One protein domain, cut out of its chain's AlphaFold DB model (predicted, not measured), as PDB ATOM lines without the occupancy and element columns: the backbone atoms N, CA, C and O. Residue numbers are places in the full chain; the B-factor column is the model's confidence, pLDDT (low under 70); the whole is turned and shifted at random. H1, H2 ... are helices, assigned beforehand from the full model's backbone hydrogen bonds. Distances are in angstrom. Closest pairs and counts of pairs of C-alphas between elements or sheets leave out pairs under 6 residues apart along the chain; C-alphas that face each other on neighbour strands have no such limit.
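Overview. This is residues 345 to 426 of the 689 residues of the protein "Putative exoribonuclease" of Rhodoferax antarcticus ANT.BR (UniProt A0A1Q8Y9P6). Picture a small body of helices with H2 in its middle: the later part of the long helix H1 crosses H2 on one side, and H4 lies side by side with H2 on the other, while residues 345 to 351 of H1 stick out as an arm. H3 sits more loosely at a steep angle to H2, near the last residues of H1, and residues 419 to 426 fold back from H4 toward H3. You will read 82 printed residues with four named helices, in the order H1, H2, H3, H4, and no named strand; the class is all helix. By its radius of gyration of the C-alphas, 12.4 A, the whole is compact, though its outline is elongated, 40 by 25 by 24 A.

Arrangement. Start with H1, residues 345 to 365, whose residues 345 to 351 stand free. Go on to H2, residues 373 to 385, which H1 touches with residues 355 to 363 alone; the closest C-alphas are those of Ala 359 and Ala 379, 4.9 A apart. Their lines stand at a steep tilt of 69.6 degrees, only just short of about perpendicular, and run the same way. Next comes H3, residues 391 to 402, close to H2 but not clearly touching it: the closest C-alphas, of Ile 380 and Leu 393, are 7.6 A apart, at a steep tilt of 44 degrees, opposite ways. H3 is also close to H1 but not clearly touching it, with Leu 363 and Leu 393 as the closest C-alphas at 7.0 A, and the two are about perpendicular at 81 degrees. Last is H4, residues 408 to 418, which touches H2, with the C-alphas of Val 377 and Ile 410 closest at 5.7 A. H2 and H4 run the same way at a shallow tilt of 7 degrees. H3 and H4 are near each other, with 5 pairs of C-alphas within 10 A, while H1 and H4 are apart. In H1, H2, H3 and H4 every O i to N i+4 pair is within hydrogen-bond range.

Along the chain. Find C-alpha 345 at (32.872, -48.245, -55.157); from there H1 runs 30.3 A to C-alpha 365 at (28.852, -35.235, -28.090). H2, residues 373 to 385, measures 18.2 A, H3, residues 391 to 402, 16.2 A, and H4, residues 408 to 418, 14.8 A, ending at C-alpha 418 at (10.261, -40.517, -38.800).

Size, cuts and confidence. Look for the two C-alphas farthest apart at Lys 346 and Asp 424, 40.4 A. The printed part has no cut; the links H2 to H3 and H3 to H4 are tight, and H1 to H2 is short. The mean pLDDT of the printed part is 87.4, and residues 418 to 420 are under 70.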
ATOM      1  N   ASP A 345      33.716 -47.538 -56.122       82.12
ATOM      2  CA  ASP A 345      32.872 -48.245 -55.157       82.12
ATOM      3  C   ASP A 345      33.464 -48.136 -53.742       82.12
ATOM      4  O   ASP A 345      32.767 -47.740 -52.806       82.12
ATOM      5  N   LYS A 346      34.785 -48.316 -53.593       82.44
ATOM      6  CA  LYS A 346      35.507 -48.079 -52.329       82.44
ATOM      7  C   LYS A 346      35.381 -46.636 -51.842       82.44
ATOM      8  O   LYS A 346      35.137 -46.417 -50.658       82.44
ATOM      9  N   ARG A 347      35.502 -45.642 -52.731       78.12
ATOM     10  CA  ARG A 347      35.316 -44.221 -52.386       78.12
ATOM     11  C   ARG A 347      33.895 -43.944 -51.901       78.12
ATOM     12  O   ARG A 347      33.717 -43.210 -50.930       78.12
ATOM     13  N   THR A 348      32.898 -44.525 -52.562       76.62
ATOM     14  CA  THR A 348      31.481 -44.349 -52.217       76.62
ATOM     15  C   THR A 348      31.163 -44.996 -50.871       76.62
ATOM     16  O   THR A 348      30.605 -44.340 -49.995       76.62
ATOM     17  N   ASN A 349      31.598 -46.237 -50.649       77.44
ATOM     18  CA  ASN A 349      31.394 -46.931 -49.376       77.44
ATOM     19  C   ASN A 349      32.166 -46.254 -48.239       77.44
ATOM     20  O   ASN A 349      31.593 -45.954 -47.198       77.44
ATOM     21  N   GLY A 350      33.427 -45.882 -48.471       78.56
ATOM     22  CA  GLY A 350      34.201 -45.109 -47.506       78.56
ATOM     23  C   GLY A 350      33.589 -43.737 -47.207       78.56
ATOM     24  O   GLY A 350      33.789 -43.203 -46.122       78.56
ATOM     25  N   PHE A 351      32.848 -43.116 -48.139       77.38
ATOM     26  CA  PHE A 351      32.084 -41.888 -47.851       77.38
ATOM     27  C   PHE A 351      31.002 -42.164 -46.821       77.38
ATOM     28  O   PHE A 351      30.992 -41.522 -45.776       77.38
ATOM     29  N   LYS A 352      30.166 -43.170 -47.087       79.25
ATOM     30  CA  LYS A 352      29.069 -43.569 -46.204       79.25
ATOM     31  C   LYS A 352      29.559 -43.882 -44.789       79.25
ATOM     32  O   LYS A 352      28.974 -43.383 -43.834       79.25
ATOM     33  N   GLU A 353      30.668 -44.608 -44.653       83.56
ATOM     34  CA  GLU A 353      31.244 -44.924 -43.338       83.56
ATOM     35  C   GLU A 353      31.739 -43.681 -42.584       83.56
ATOM     36  O   GLU A 353      31.494 -43.546 -41.386       83.56
ATOM     37  N   VAL A 354      32.386 -42.726 -43.267       82.81
ATOM     38  CA  VAL A 354      32.822 -41.466 -42.634       82.81
ATOM     39  C   VAL A 354      31.625 -40.638 -42.175       82.81
ATOM     40  O   VAL A 354      31.634 -40.141 -41.050       82.81
ATOM     41  N   VAL A 355      30.597 -40.520 -43.017       85.75
ATOM     42  CA  VAL A 355      29.359 -39.796 -42.700       85.75
ATOM     43  C   VAL A 355      28.674 -40.424 -41.487       85.75
ATOM     44  O   VAL A 355      28.358 -39.722 -40.531       85.75
ATOM     45  N   LYS A 356      28.541 -41.755 -41.467       88.81
ATOM     46  CA  LYS A 356      27.985 -42.503 -40.331       88.81
ATOM     47  C   LYS A 356      28.794 -42.291 -39.052       88.81
ATOM     48  O   LYS A 356      28.220 -41.986 -38.014       88.81
ATOM     49  N   ALA A 357      30.121 -42.385 -39.119       87.88
ATOM     50  CA  ALA A 357      30.988 -42.200 -37.958       87.88
ATOM     51  C   ALA A 357      31.002 -40.756 -37.427       87.88
ATOM     52  O   ALA A 357      31.270 -40.544 -36.244       87.88
ATOM     53  N   ARG A 358      30.782 -39.753 -38.285       88.56
ATOM     54  CA  ARG A 358      30.653 -38.350 -37.869       88.56
ATOM     55  C   ARG A 358      29.294 -38.073 -37.243       88.56
ATOM     56  O   ARG A 358      29.266 -37.507 -36.158       88.56
ATOM     57  N   ALA A 359      28.213 -38.542 -37.866       91.56
ATOM     58  CA  ALA A 359      26.866 -38.458 -37.308       91.56
ATOM     59  C   ALA A 359      26.794 -39.118 -35.919       91.56
ATOM     60  O   ALA A 359      26.325 -38.494 -34.975       91.56
ATOM     61  N   ALA A 360      27.358 -40.324 -35.768       91.50
ATOM     62  CA  ALA A 360      27.454 -41.025 -34.484       91.50
ATOM     63  C   ALA A 360      28.153 -40.179 -33.408       91.50
ATOM     64  O   ALA A 360      27.594 -39.925 -32.346       91.50
ATOM     65  N   ARG A 361      29.356 -39.677 -33.715       91.75
ATOM     66  CA  ARG A 361      30.144 -38.855 -32.785       91.75
ATOM     67  C   ARG A 361      29.461 -37.540 -32.431       91.75
ATOM     68  O   ARG A 361      29.618 -37.065 -31.312       91.75
ATOM     69  N   ALA A 362      28.753 -36.934 -33.378       92.00
ATOM     70  CA  ALA A 362      28.036 -35.690 -33.151       92.00
ATOM     71  C   ALA A 362      26.813 -35.904 -32.249       92.00
ATOM     72  O   ALA A 362      26.595 -35.098 -31.352       92.00
ATOM     73  N   LEU A 363      26.088 -37.017 -32.417       92.25
ATOM     74  CA  LEU A 363      25.015 -37.424 -31.505       92.25
ATOM     75  C   LEU A 363      25.545 -37.693 -30.090       92.25
ATOM     76  O   LEU A 363      24.982 -37.189 -29.127       92.25
ATOM     77  N   GLU A 364      26.657 -38.425 -29.961       90.00
ATOM     78  CA  GLU A 364      27.283 -38.723 -28.661       90.00
ATOM     79  C   GLU A 364      27.771 -37.467 -27.924       90.00
ATOM     80  O   GLU A 364      27.719 -37.404 -26.697       90.00
ATOM     81  N   ARG A 365      28.281 -36.471 -28.658       91.88
ATOM     82  CA  ARG A 365      28.852 -35.235 -28.090       91.88
ATOM     83  C   ARG A 365      27.863 -34.077 -28.007       91.88
ATOM     84  O   ARG A 365      28.217 -33.039 -27.457       91.88
ATOM     85  N   GLY A 366      26.687 -34.224 -28.610       89.25
ATOM     86  CA  GLY A 366      25.712 -33.151 -28.786       89.25
ATOM     87  C   GLY A 366      26.151 -32.012 -29.711       89.25
ATOM     88  O   GLY A 366      25.549 -30.950 -29.686       89.25
ATOM     89  N   SER A 367      27.189 -32.204 -30.530       90.88
ATOM     90  CA  SER A 367      27.750 -31.169 -31.412       90.88
ATOM     91  C   SER A 367      27.142 -31.249 -32.817       90.88
ATOM     92  O   SER A 367      27.812 -31.665 -33.771       90.88
ATOM     93  N   LEU A 368      25.848 -30.954 -32.936       91.81
ATOM     94  CA  LEU A 368      25.065 -31.168 -34.159       91.81
ATOM     95  C   LEU A 368      24.946 -29.915 -35.046       91.81
ATOM     96  O   LEU A 368      24.580 -30.022 -36.221       91.81
ATOM     97  N   GLU A 369      25.302 -28.737 -34.531       89.62
ATOM     98  CA  GLU A 369      25.088 -27.451 -35.209       89.62
ATOM     99  C   GLU A 369      25.897 -27.341 -36.506       89.62
ATOM    100  O   GLU A 369      25.456 -26.732 -37.478       89.62
ATOM    101  N   GLN A 370      27.077 -27.966 -36.535       84.19
ATOM    102  CA  GLN A 370      28.008 -27.924 -37.666       84.19
ATOM    103  C   GLN A 370      27.822 -29.069 -38.667       84.19
ATOM    104  O   GLN A 370      28.569 -29.143 -39.644       84.19
ATOM    105  N   LEU A 371      26.863 -29.976 -38.442       88.88
ATOM    106  CA  LEU A 371      26.646 -31.083 -39.367       88.88
ATOM    107  C   LEU A 371      26.143 -30.578 -40.716       88.88
ATOM    108  O   LEU A 371      25.152 -29.840 -40.792       88.88
ATOM    109  N   ALA A 372      26.791 -31.059 -41.778       86.69
ATOM    110  CA  ALA A 372      26.282 -30.917 -43.131       86.69
ATOM    111  C   ALA A 372      24.999 -31.747 -43.305       86.69
ATOM    112  O   ALA A 372      24.795 -32.750 -42.622       86.69
ATOM    113  N   ASP A 373      24.154 -31.390 -44.273       87.25
ATOM    114  CA  ASP A 373      22.845 -32.029 -44.479       87.25
ATOM    115  C   ASP A 373      22.891 -33.556 -44.566       87.25
ATOM    116  O   ASP A 373      22.049 -34.243 -43.999       87.25
ATOM    117  N   HIS A 374      23.884 -34.112 -45.261       84.50
ATOM    118  CA  HIS A 374      24.018 -35.559 -45.418       84.50
ATOM    119  C   HIS A 374      24.436 -36.262 -44.113       84.50
ATOM    120  O   HIS A 374      24.082 -37.422 -43.907       84.50
ATOM    121  N   GLU A 375      25.150 -35.569 -43.224       91.75
ATOM    122  CA  GLU A 375      25.482 -36.050 -41.879       91.75
ATOM    123  C   GLU A 375      24.267 -35.921 -40.949       91.75
ATOM    124  O   GLU A 375      23.995 -36.845 -40.188       91.75
ATOM    125  N   MET A 376      23.486 -34.839 -41.067       94.75
ATOM    126  CA  MET A 376      22.231 -34.649 -40.325       94.75
ATOM    127  C   MET A 376      21.179 -35.702 -40.698       94.75
ATOM    128  O   MET A 376      20.599 -36.344 -39.826       94.75
ATOM    129  N   VAL A 377      20.986 -35.961 -41.994       93.44
ATOM    130  CA  VAL A 377      20.138 -37.054 -42.502       93.44
ATOM    131  C   VAL A 377      20.579 -38.399 -41.926       93.44
ATOM    132  O   VAL A 377      19.751 -39.203 -41.502       93.44
ATOM    133  N   GLN A 378      21.887 -38.652 -41.873       94.12
ATOM    134  CA  GLN A 378      22.405 -39.881 -41.285       94.12
ATOM    135  C   GLN A 378      22.158 -39.941 -39.768       94.12
ATOM    136  O   GLN A 378      21.831 -41.014 -39.266       94.12
ATOM    137  N   ALA A 379      22.262 -38.819 -39.052       93.50
ATOM    138  CA  ALA A 379      21.950 -38.730 -37.626       93.50
ATOM    139  C   ALA A 379      20.465 -39.024 -37.345       93.50
ATOM    140  O   ALA A 379      20.168 -39.815 -36.452       93.50
ATOM    141  N   ILE A 380      19.549 -38.490 -38.161       92.94
ATOM    142  CA  ILE A 380      18.106 -38.792 -38.113       92.94
ATOM    143  C   ILE A 380      17.857 -40.292 -38.263       92.94
ATOM    144  O   ILE A 380      17.218 -40.900 -37.405       92.94
ATOM    145  N   LYS A 381      18.421 -40.910 -39.307       92.00
ATOM    146  CA  LYS A 381      18.275 -42.353 -39.548       92.00
ATOM    147  C   LYS A 381      18.824 -43.188 -38.392       92.00
ATOM    148  O   LYS A 381      18.231 -44.199 -38.034       92.00
ATOM    149  N   MET A 382      19.943 -42.772 -37.796       91.06
ATOM    150  CA  MET A 382      20.523 -43.444 -36.630       91.06
ATOM    151  C   MET A 382      19.639 -43.319 -35.386       91.06
ATOM    152  O   MET A 382      19.434 -44.322 -34.707       91.06
ATOM    153  N   GLY A 383      19.088 -42.132 -35.120       88.50
ATOM    154  CA  GLY A 383      18.140 -41.916 -34.028       88.50
ATOM    155  C   GLY A 383      16.902 -42.801 -34.176       88.50
ATOM    156  O   GLY A 383      16.588 -43.586 -33.286       88.50
ATOM    157  N   ILE A 384      16.265 -42.787 -35.347       87.06
ATOM    158  CA  ILE A 384      15.078 -43.613 -35.624       87.06
ATOM    159  C   ILE A 384      15.394 -45.108 -35.499       87.06
ATOM    160  O   ILE A 384      14.646 -45.841 -34.856       87.06
ATOM    161  N   ALA A 385      16.532 -45.562 -36.035       86.81
ATOM    162  CA  ALA A 385      16.963 -46.955 -35.909       86.81
ATOM    163  C   ALA A 385      17.216 -47.384 -34.450       86.81
ATOM    164  O   ALA A 385      17.144 -48.573 -34.148       86.81
ATOM    165  N   SER A 386      17.497 -46.436 -33.549       84.31
ATOM    166  CA  SER A 386      17.640 -46.686 -32.109       84.31
ATOM    167  C   SER A 386      16.312 -46.695 -31.334       84.31
ATOM    168  O   SER A 386      16.312 -46.978 -30.140       84.31
ATOM    169  N   GLY A 387      15.183 -46.445 -32.007       81.69
ATOM    170  CA  GLY A 387      13.825 -46.519 -31.457       81.69
ATOM    171  C   GLY A 387      13.134 -45.161 -31.296       81.69
ATOM    172  O   GLY A 387      11.917 -45.085 -31.446       81.69
ATOM    173  N   SER A 388      13.886 -44.084 -31.053       83.25
ATOM    174  CA  SER A 388      13.369 -42.711 -30.978       83.25
ATOM    175  C   SER A 388      14.460 -41.687 -31.290       83.25
ATOM    176  O   SER A 388      15.648 -41.949 -31.106       83.25
ATOM    177  N   LEU A 389      14.066 -40.492 -31.737       88.88
ATOM    178  CA  LEU A 389      15.011 -39.391 -31.931       88.88
ATOM    179  C   LEU A 389      15.573 -38.936 -30.568       88.88
ATOM    180  O   LEU A 389      14.776 -38.645 -29.679       88.88
ATOM    181  N   PRO A 390      16.906 -38.866 -30.384       90.31
ATOM    182  CA  PRO A 390      17.500 -38.330 -29.158       90.31
ATOM    183  C   PRO A 390      17.154 -36.851 -28.956       90.31
ATOM    184  O   PRO A 390      17.165 -36.100 -29.930       90.31
ATOM    185  N   ASP A 391      16.950 -36.416 -27.710       91.50
ATOM    186  CA  ASP A 391      16.565 -35.030 -27.383       91.50
ATOM    187  C   ASP A 391      17.508 -33.993 -28.003       91.50
ATOM    188  O   ASP A 391      17.065 -33.040 -28.631       91.50
ATOM    189  N   VAL A 392      18.820 -34.243 -27.962       91.56
ATOM    190  CA  VAL A 392      19.822 -33.331 -28.538       91.56
ATOM    191  C   VAL A 392      19.642 -33.147 -30.050       91.56
ATOM    192  O   VAL A 392      19.874 -32.066 -30.589       91.56
ATOM    193  N   LEU A 393      19.208 -34.200 -30.750       93.75
ATOM    194  CA  LEU A 393      18.885 -34.131 -32.174       93.75
ATOM    195  C   LEU A 393      17.563 -33.402 -32.412       93.75
ATOM    196  O   LEU A 393      17.463 -32.628 -33.360       93.75
ATOM    197  N   VAL A 394      16.565 -33.636 -31.563       93.50
ATOM    198  CA  VAL A 394      15.267 -32.953 -31.624       93.50
ATOM    199  C   VAL A 394      15.452 -31.450 -31.440       93.50
ATOM    200  O   VAL A 394      14.967 -30.685 -32.271       93.50
ATOM    201  N   ASP A 395      16.210 -31.035 -30.427       93.00
ATOM    202  CA  ASP A 395      16.497 -29.633 -30.119       93.00
ATOM    203  C   ASP A 395      17.192 -28.928 -31.290       93.00
ATOM    204  O   ASP A 395      16.789 -27.836 -31.695       93.00
ATOM    205  N   GLU A 396      18.195 -29.568 -31.899       95.19
ATOM    206  CA  GLU A 396      18.877 -29.006 -33.067       95.19
ATOM    207  C   GLU A 396      17.953 -28.924 -34.291       95.19
ATOM    208  O   GLU A 396      17.986 -27.934 -35.023       95.19
ATOM    209  N   LEU A 397      17.110 -29.931 -34.536       94.69
ATOM    210  CA  LEU A 397      16.155 -29.895 -35.647       94.69
ATOM    211  C   LEU A 397      15.110 -28.793 -35.456       94.69
ATOM    212  O   LEU A 397      14.859 -28.041 -36.397       94.69
ATOM    213  N   VAL A 398      14.553 -28.655 -34.249       94.44
ATOM    214  CA  VAL A 398      13.642 -27.558 -33.885       94.44
ATOM    215  C   VAL A 398      14.327 -26.215 -34.115       94.44
ATOM    216  O   VAL A 398      13.791 -25.383 -34.846       94.44
ATOM    217  N   ARG A 399      15.558 -26.034 -33.621       93.44
ATOM    218  CA  ARG A 399      16.346 -24.814 -33.847       93.44
ATOM    219  C   ARG A 399      16.538 -24.522 -35.339       93.44
ATOM    220  O   ARG A 399      16.453 -23.365 -35.752       93.44
ATOM    221  N   ARG A 400      16.795 -25.542 -36.172       93.62
ATOM    222  CA  ARG A 400      16.940 -25.375 -37.631       93.62
ATOM    223  C   ARG A 400      15.634 -24.963 -38.313       93.62
ATOM    224  O   ARG A 400      15.689 -24.146 -39.235       93.62
ATOM    225  N   PHE A 401      14.491 -25.493 -37.874       91.38
ATOM    226  CA  PHE A 401      13.171 -25.053 -38.337       91.38
ATOM    227  C   PHE A 401      12.892 -23.602 -37.929       91.38
ATOM    228  O   PHE A 401      12.593 -22.785 -38.796       91.38
ATOM    229  N   GLU A 402      13.071 -23.261 -36.651       86.44
ATOM    230  CA  GLU A 402      12.822 -21.916 -36.108       86.44
ATOM    231  C   GLU A 402      13.708 -20.836 -36.745       86.44
ATOM    232  O   GLU A 402      13.276 -19.703 -36.940       86.44
ATOM    233  N   GLN A 403      14.947 -21.176 -37.109       86.00
ATOM    234  CA  GLN A 403      15.865 -20.257 -37.790       86.00
ATOM    235  C   GLN A 403      15.736 -20.270 -39.320       86.00
ATOM    236  O   GLN A 403      16.508 -19.588 -39.993       86.00
ATOM    237  N   ALA A 404      14.800 -21.043 -39.884       83.75
ATOM    238  CA  ALA A 404      14.623 -21.193 -41.331       83.75
ATOM    239  C   ALA A 404      15.909 -21.630 -42.080       83.75
ATOM    240  O   ALA A 404      16.108 -21.309 -43.252       83.75
ATOM    241  N   ILE A 405      16.769 -22.409 -41.416       86.25
ATOM    242  CA  ILE A 405      17.997 -22.997 -41.990       86.25
ATOM    243  C   ILE A 405      17.840 -24.491 -42.311       86.25
ATOM    244  O   ILE A 405      18.806 -25.158 -42.684       86.25
ATOM    245  N   ILE A 406      16.634 -25.040 -42.148       91.00
ATOM    246  CA  ILE A 406      16.303 -26.404 -42.559       91.00
ATOM    247  C   ILE A 406      16.323 -26.520 -44.090       91.00
ATOM    248  O   ILE A 406      15.857 -25.631 -44.807       91.00
ATOM    249  N   THR A 407      16.841 -27.633 -44.604       88.50
ATOM    250  CA  THR A 407      16.860 -27.908 -46.043       88.50
ATOM    251  C   THR A 407      15.811 -28.944 -46.420       88.50
ATOM    252  O   THR A 407      15.417 -29.780 -45.602       88.50
ATOM    253  N   ASP A 408      15.389 -28.925 -47.689       86.31
ATOM    254  CA  ASP A 408      14.401 -29.874 -48.224       86.31
ATOM    255  C   ASP A 408      14.868 -31.321 -48.000       86.31
ATOM    256  O   ASP A 408      14.084 -32.157 -47.574       86.31
ATOM    257  N   LYS A 409      16.177 -31.583 -48.130       87.06
ATOM    258  CA  LYS A 409      16.805 -32.895 -47.900       87.06
ATOM    259  C   LYS A 409      16.596 -33.418 -46.473       87.06
ATOM    260  O   LYS A 409      16.355 -34.610 -46.286       87.06
ATOM    261  N   ILE A 410      16.699 -32.544 -45.469       93.00
ATOM    262  CA  ILE A 410      16.485 -32.908 -44.063       93.00
ATOM    263  C   ILE A 410      14.987 -33.088 -43.791       93.00
ATOM    264  O   ILE A 410      14.597 -34.090 -43.195       93.00
ATOM    265  N   ALA A 411      14.148 -32.158 -44.260       92.38
ATOM    266  CA  ALA A 411      12.698 -32.220 -44.080       92.38
ATOM    267  C   ALA A 411      12.079 -33.463 -44.749       92.38
ATOM    268  O   ALA A 411      11.257 -34.143 -44.138       92.38
ATOM    269  N   ASP A 412      12.531 -33.808 -45.957       90.25
ATOM    270  CA  ASP A 412      12.162 -35.031 -46.673       90.25
ATOM    271  C   ASP A 412      12.556 -36.285 -45.892       90.25
ATOM    272  O   ASP A 412      11.753 -37.205 -45.744       90.25
ATOM    273  N   CYS A 413      13.785 -36.323 -45.363       91.31
ATOM    274  CA  CYS A 413      14.241 -37.444 -44.546       91.31
ATOM    275  C   CYS A 413      13.382 -37.608 -43.291       91.31
ATOM    276  O   CYS A 413      13.015 -38.732 -42.960       91.31
ATOM    277  N   LEU A 414      13.051 -36.514 -42.598       90.94
ATOM    278  CA  LEU A 414      12.173 -36.568 -41.430       90.94
ATOM    279  C   LEU A 414      10.804 -37.130 -41.807       90.94
ATOM    280  O   LEU A 414      10.356 -38.089 -41.180       90.94
ATOM    281  N   LEU A 415      10.175 -36.579 -42.852       90.00
ATOM    282  CA  LEU A 415       8.850 -36.990 -43.321       90.00
ATOM    283  C   LEU A 415       8.792 -38.486 -43.670       90.00
ATOM    284  O   LEU A 415       7.825 -39.160 -43.319       90.00
ATOM    285  N   GLN A 416       9.820 -38.995 -44.353       86.12
ATOM    286  CA  GLN A 416       9.854 -40.376 -44.839       86.12
ATOM    287  C   GLN A 416      10.263 -41.385 -43.763       86.12
ATOM    288  O   GLN A 416       9.683 -42.465 -43.693       86.12
ATOM    289  N   GLU A 417      11.257 -41.051 -42.939       80.44
ATOM    290  CA  GLU A 417      11.844 -41.994 -41.980       80.44
ATOM    291  C   GLU A 417      11.158 -41.921 -40.609       80.44
ATOM    292  O   GLU A 417      11.037 -42.931 -39.923       80.44
ATOM    293  N   GLY A 418      10.735 -40.731 -40.169       67.69
ATOM    294  CA  GLY A 418      10.261 -40.517 -38.800       67.69
ATOM    295  C   GLY A 418       8.760 -40.756 -38.590       67.69
ATOM    296  O   GLY A 418       8.339 -40.997 -37.459       67.69
ATOM    297  N   GLY A 419       7.944 -40.684 -39.646       65.25
ATOM    298  CA  GLY A 419       6.497 -40.940 -39.575       65.25
ATOM    299  C   GLY A 419       5.751 -40.091 -38.531       65.25
ATOM    300  O   GLY A 419       6.006 -38.900 -38.393       65.25
ATOM    301  N   THR A 420       4.811 -40.699 -37.797       67.06
ATOM    302  CA  THR A 420       3.953 -40.039 -36.786       67.06
ATOM    303  C   THR A 420       4.550 -40.006 -35.370       67.06
ATOM    304  O   THR A 420       3.955 -39.412 -34.470       67.06
ATOM    305  N   ASN A 421       5.725 -40.614 -35.158       73.06
ATOM    306  CA  ASN A 421       6.357 -40.817 -33.843       73.06
ATOM    307  C   ASN A 421       7.321 -39.688 -33.432       73.06
ATOM    308  O   ASN A 421       8.282 -39.904 -32.693       73.06
ATOM    309  N   TRP A 422       7.102 -38.475 -33.929       85.19
ATOM    310  CA  TRP A 422       7.935 -37.329 -33.571       85.19
ATOM    311  C   TRP A 422       7.527 -36.756 -32.212       85.19
ATOM    312  O   TRP A 422       6.332 -36.736 -31.908       85.19
ATOM    313  N   PRO A 423       8.475 -36.207 -31.435       87.88
ATOM    314  CA  PRO A 423       8.142 -35.348 -30.304       87.88
ATOM    315  C   PRO A 423       7.286 -34.154 -30.745       87.88
ATOM    316  O   PRO A 423       7.496 -33.598 -31.829       87.88
ATOM    317  N   ASP A 424       6.359 -33.723 -29.888       87.56
ATOM    318  CA  ASP A 424       5.414 -32.645 -30.209       87.56
ATOM    319  C   ASP A 424       6.116 -31.327 -30.564       87.56
ATOM    320  O   ASP A 424       5.674 -30.621 -31.469       87.56
ATOM    321  N   SER A 425       7.249 -31.018 -29.923       88.62
ATOM    322  CA  SER A 425       8.066 -29.837 -30.238       88.62
ATOM    323  C   SER A 425       8.508 -29.816 -31.704       88.62
ATOM    324  O   SER A 425       8.391 -28.793 -32.379       88.62
ATOM    325  N   LEU A 426       8.945 -30.964 -32.226       91.00
ATOM    326  CA  LEU A 426       9.367 -31.106 -33.616       91.00
ATOM    327  C   LEU A 426       8.179 -31.042 -34.580       91.00
ATOM    328  O   LEU A 426       8.284 -30.397 -35.622       91.00
TER     329      LEU A 426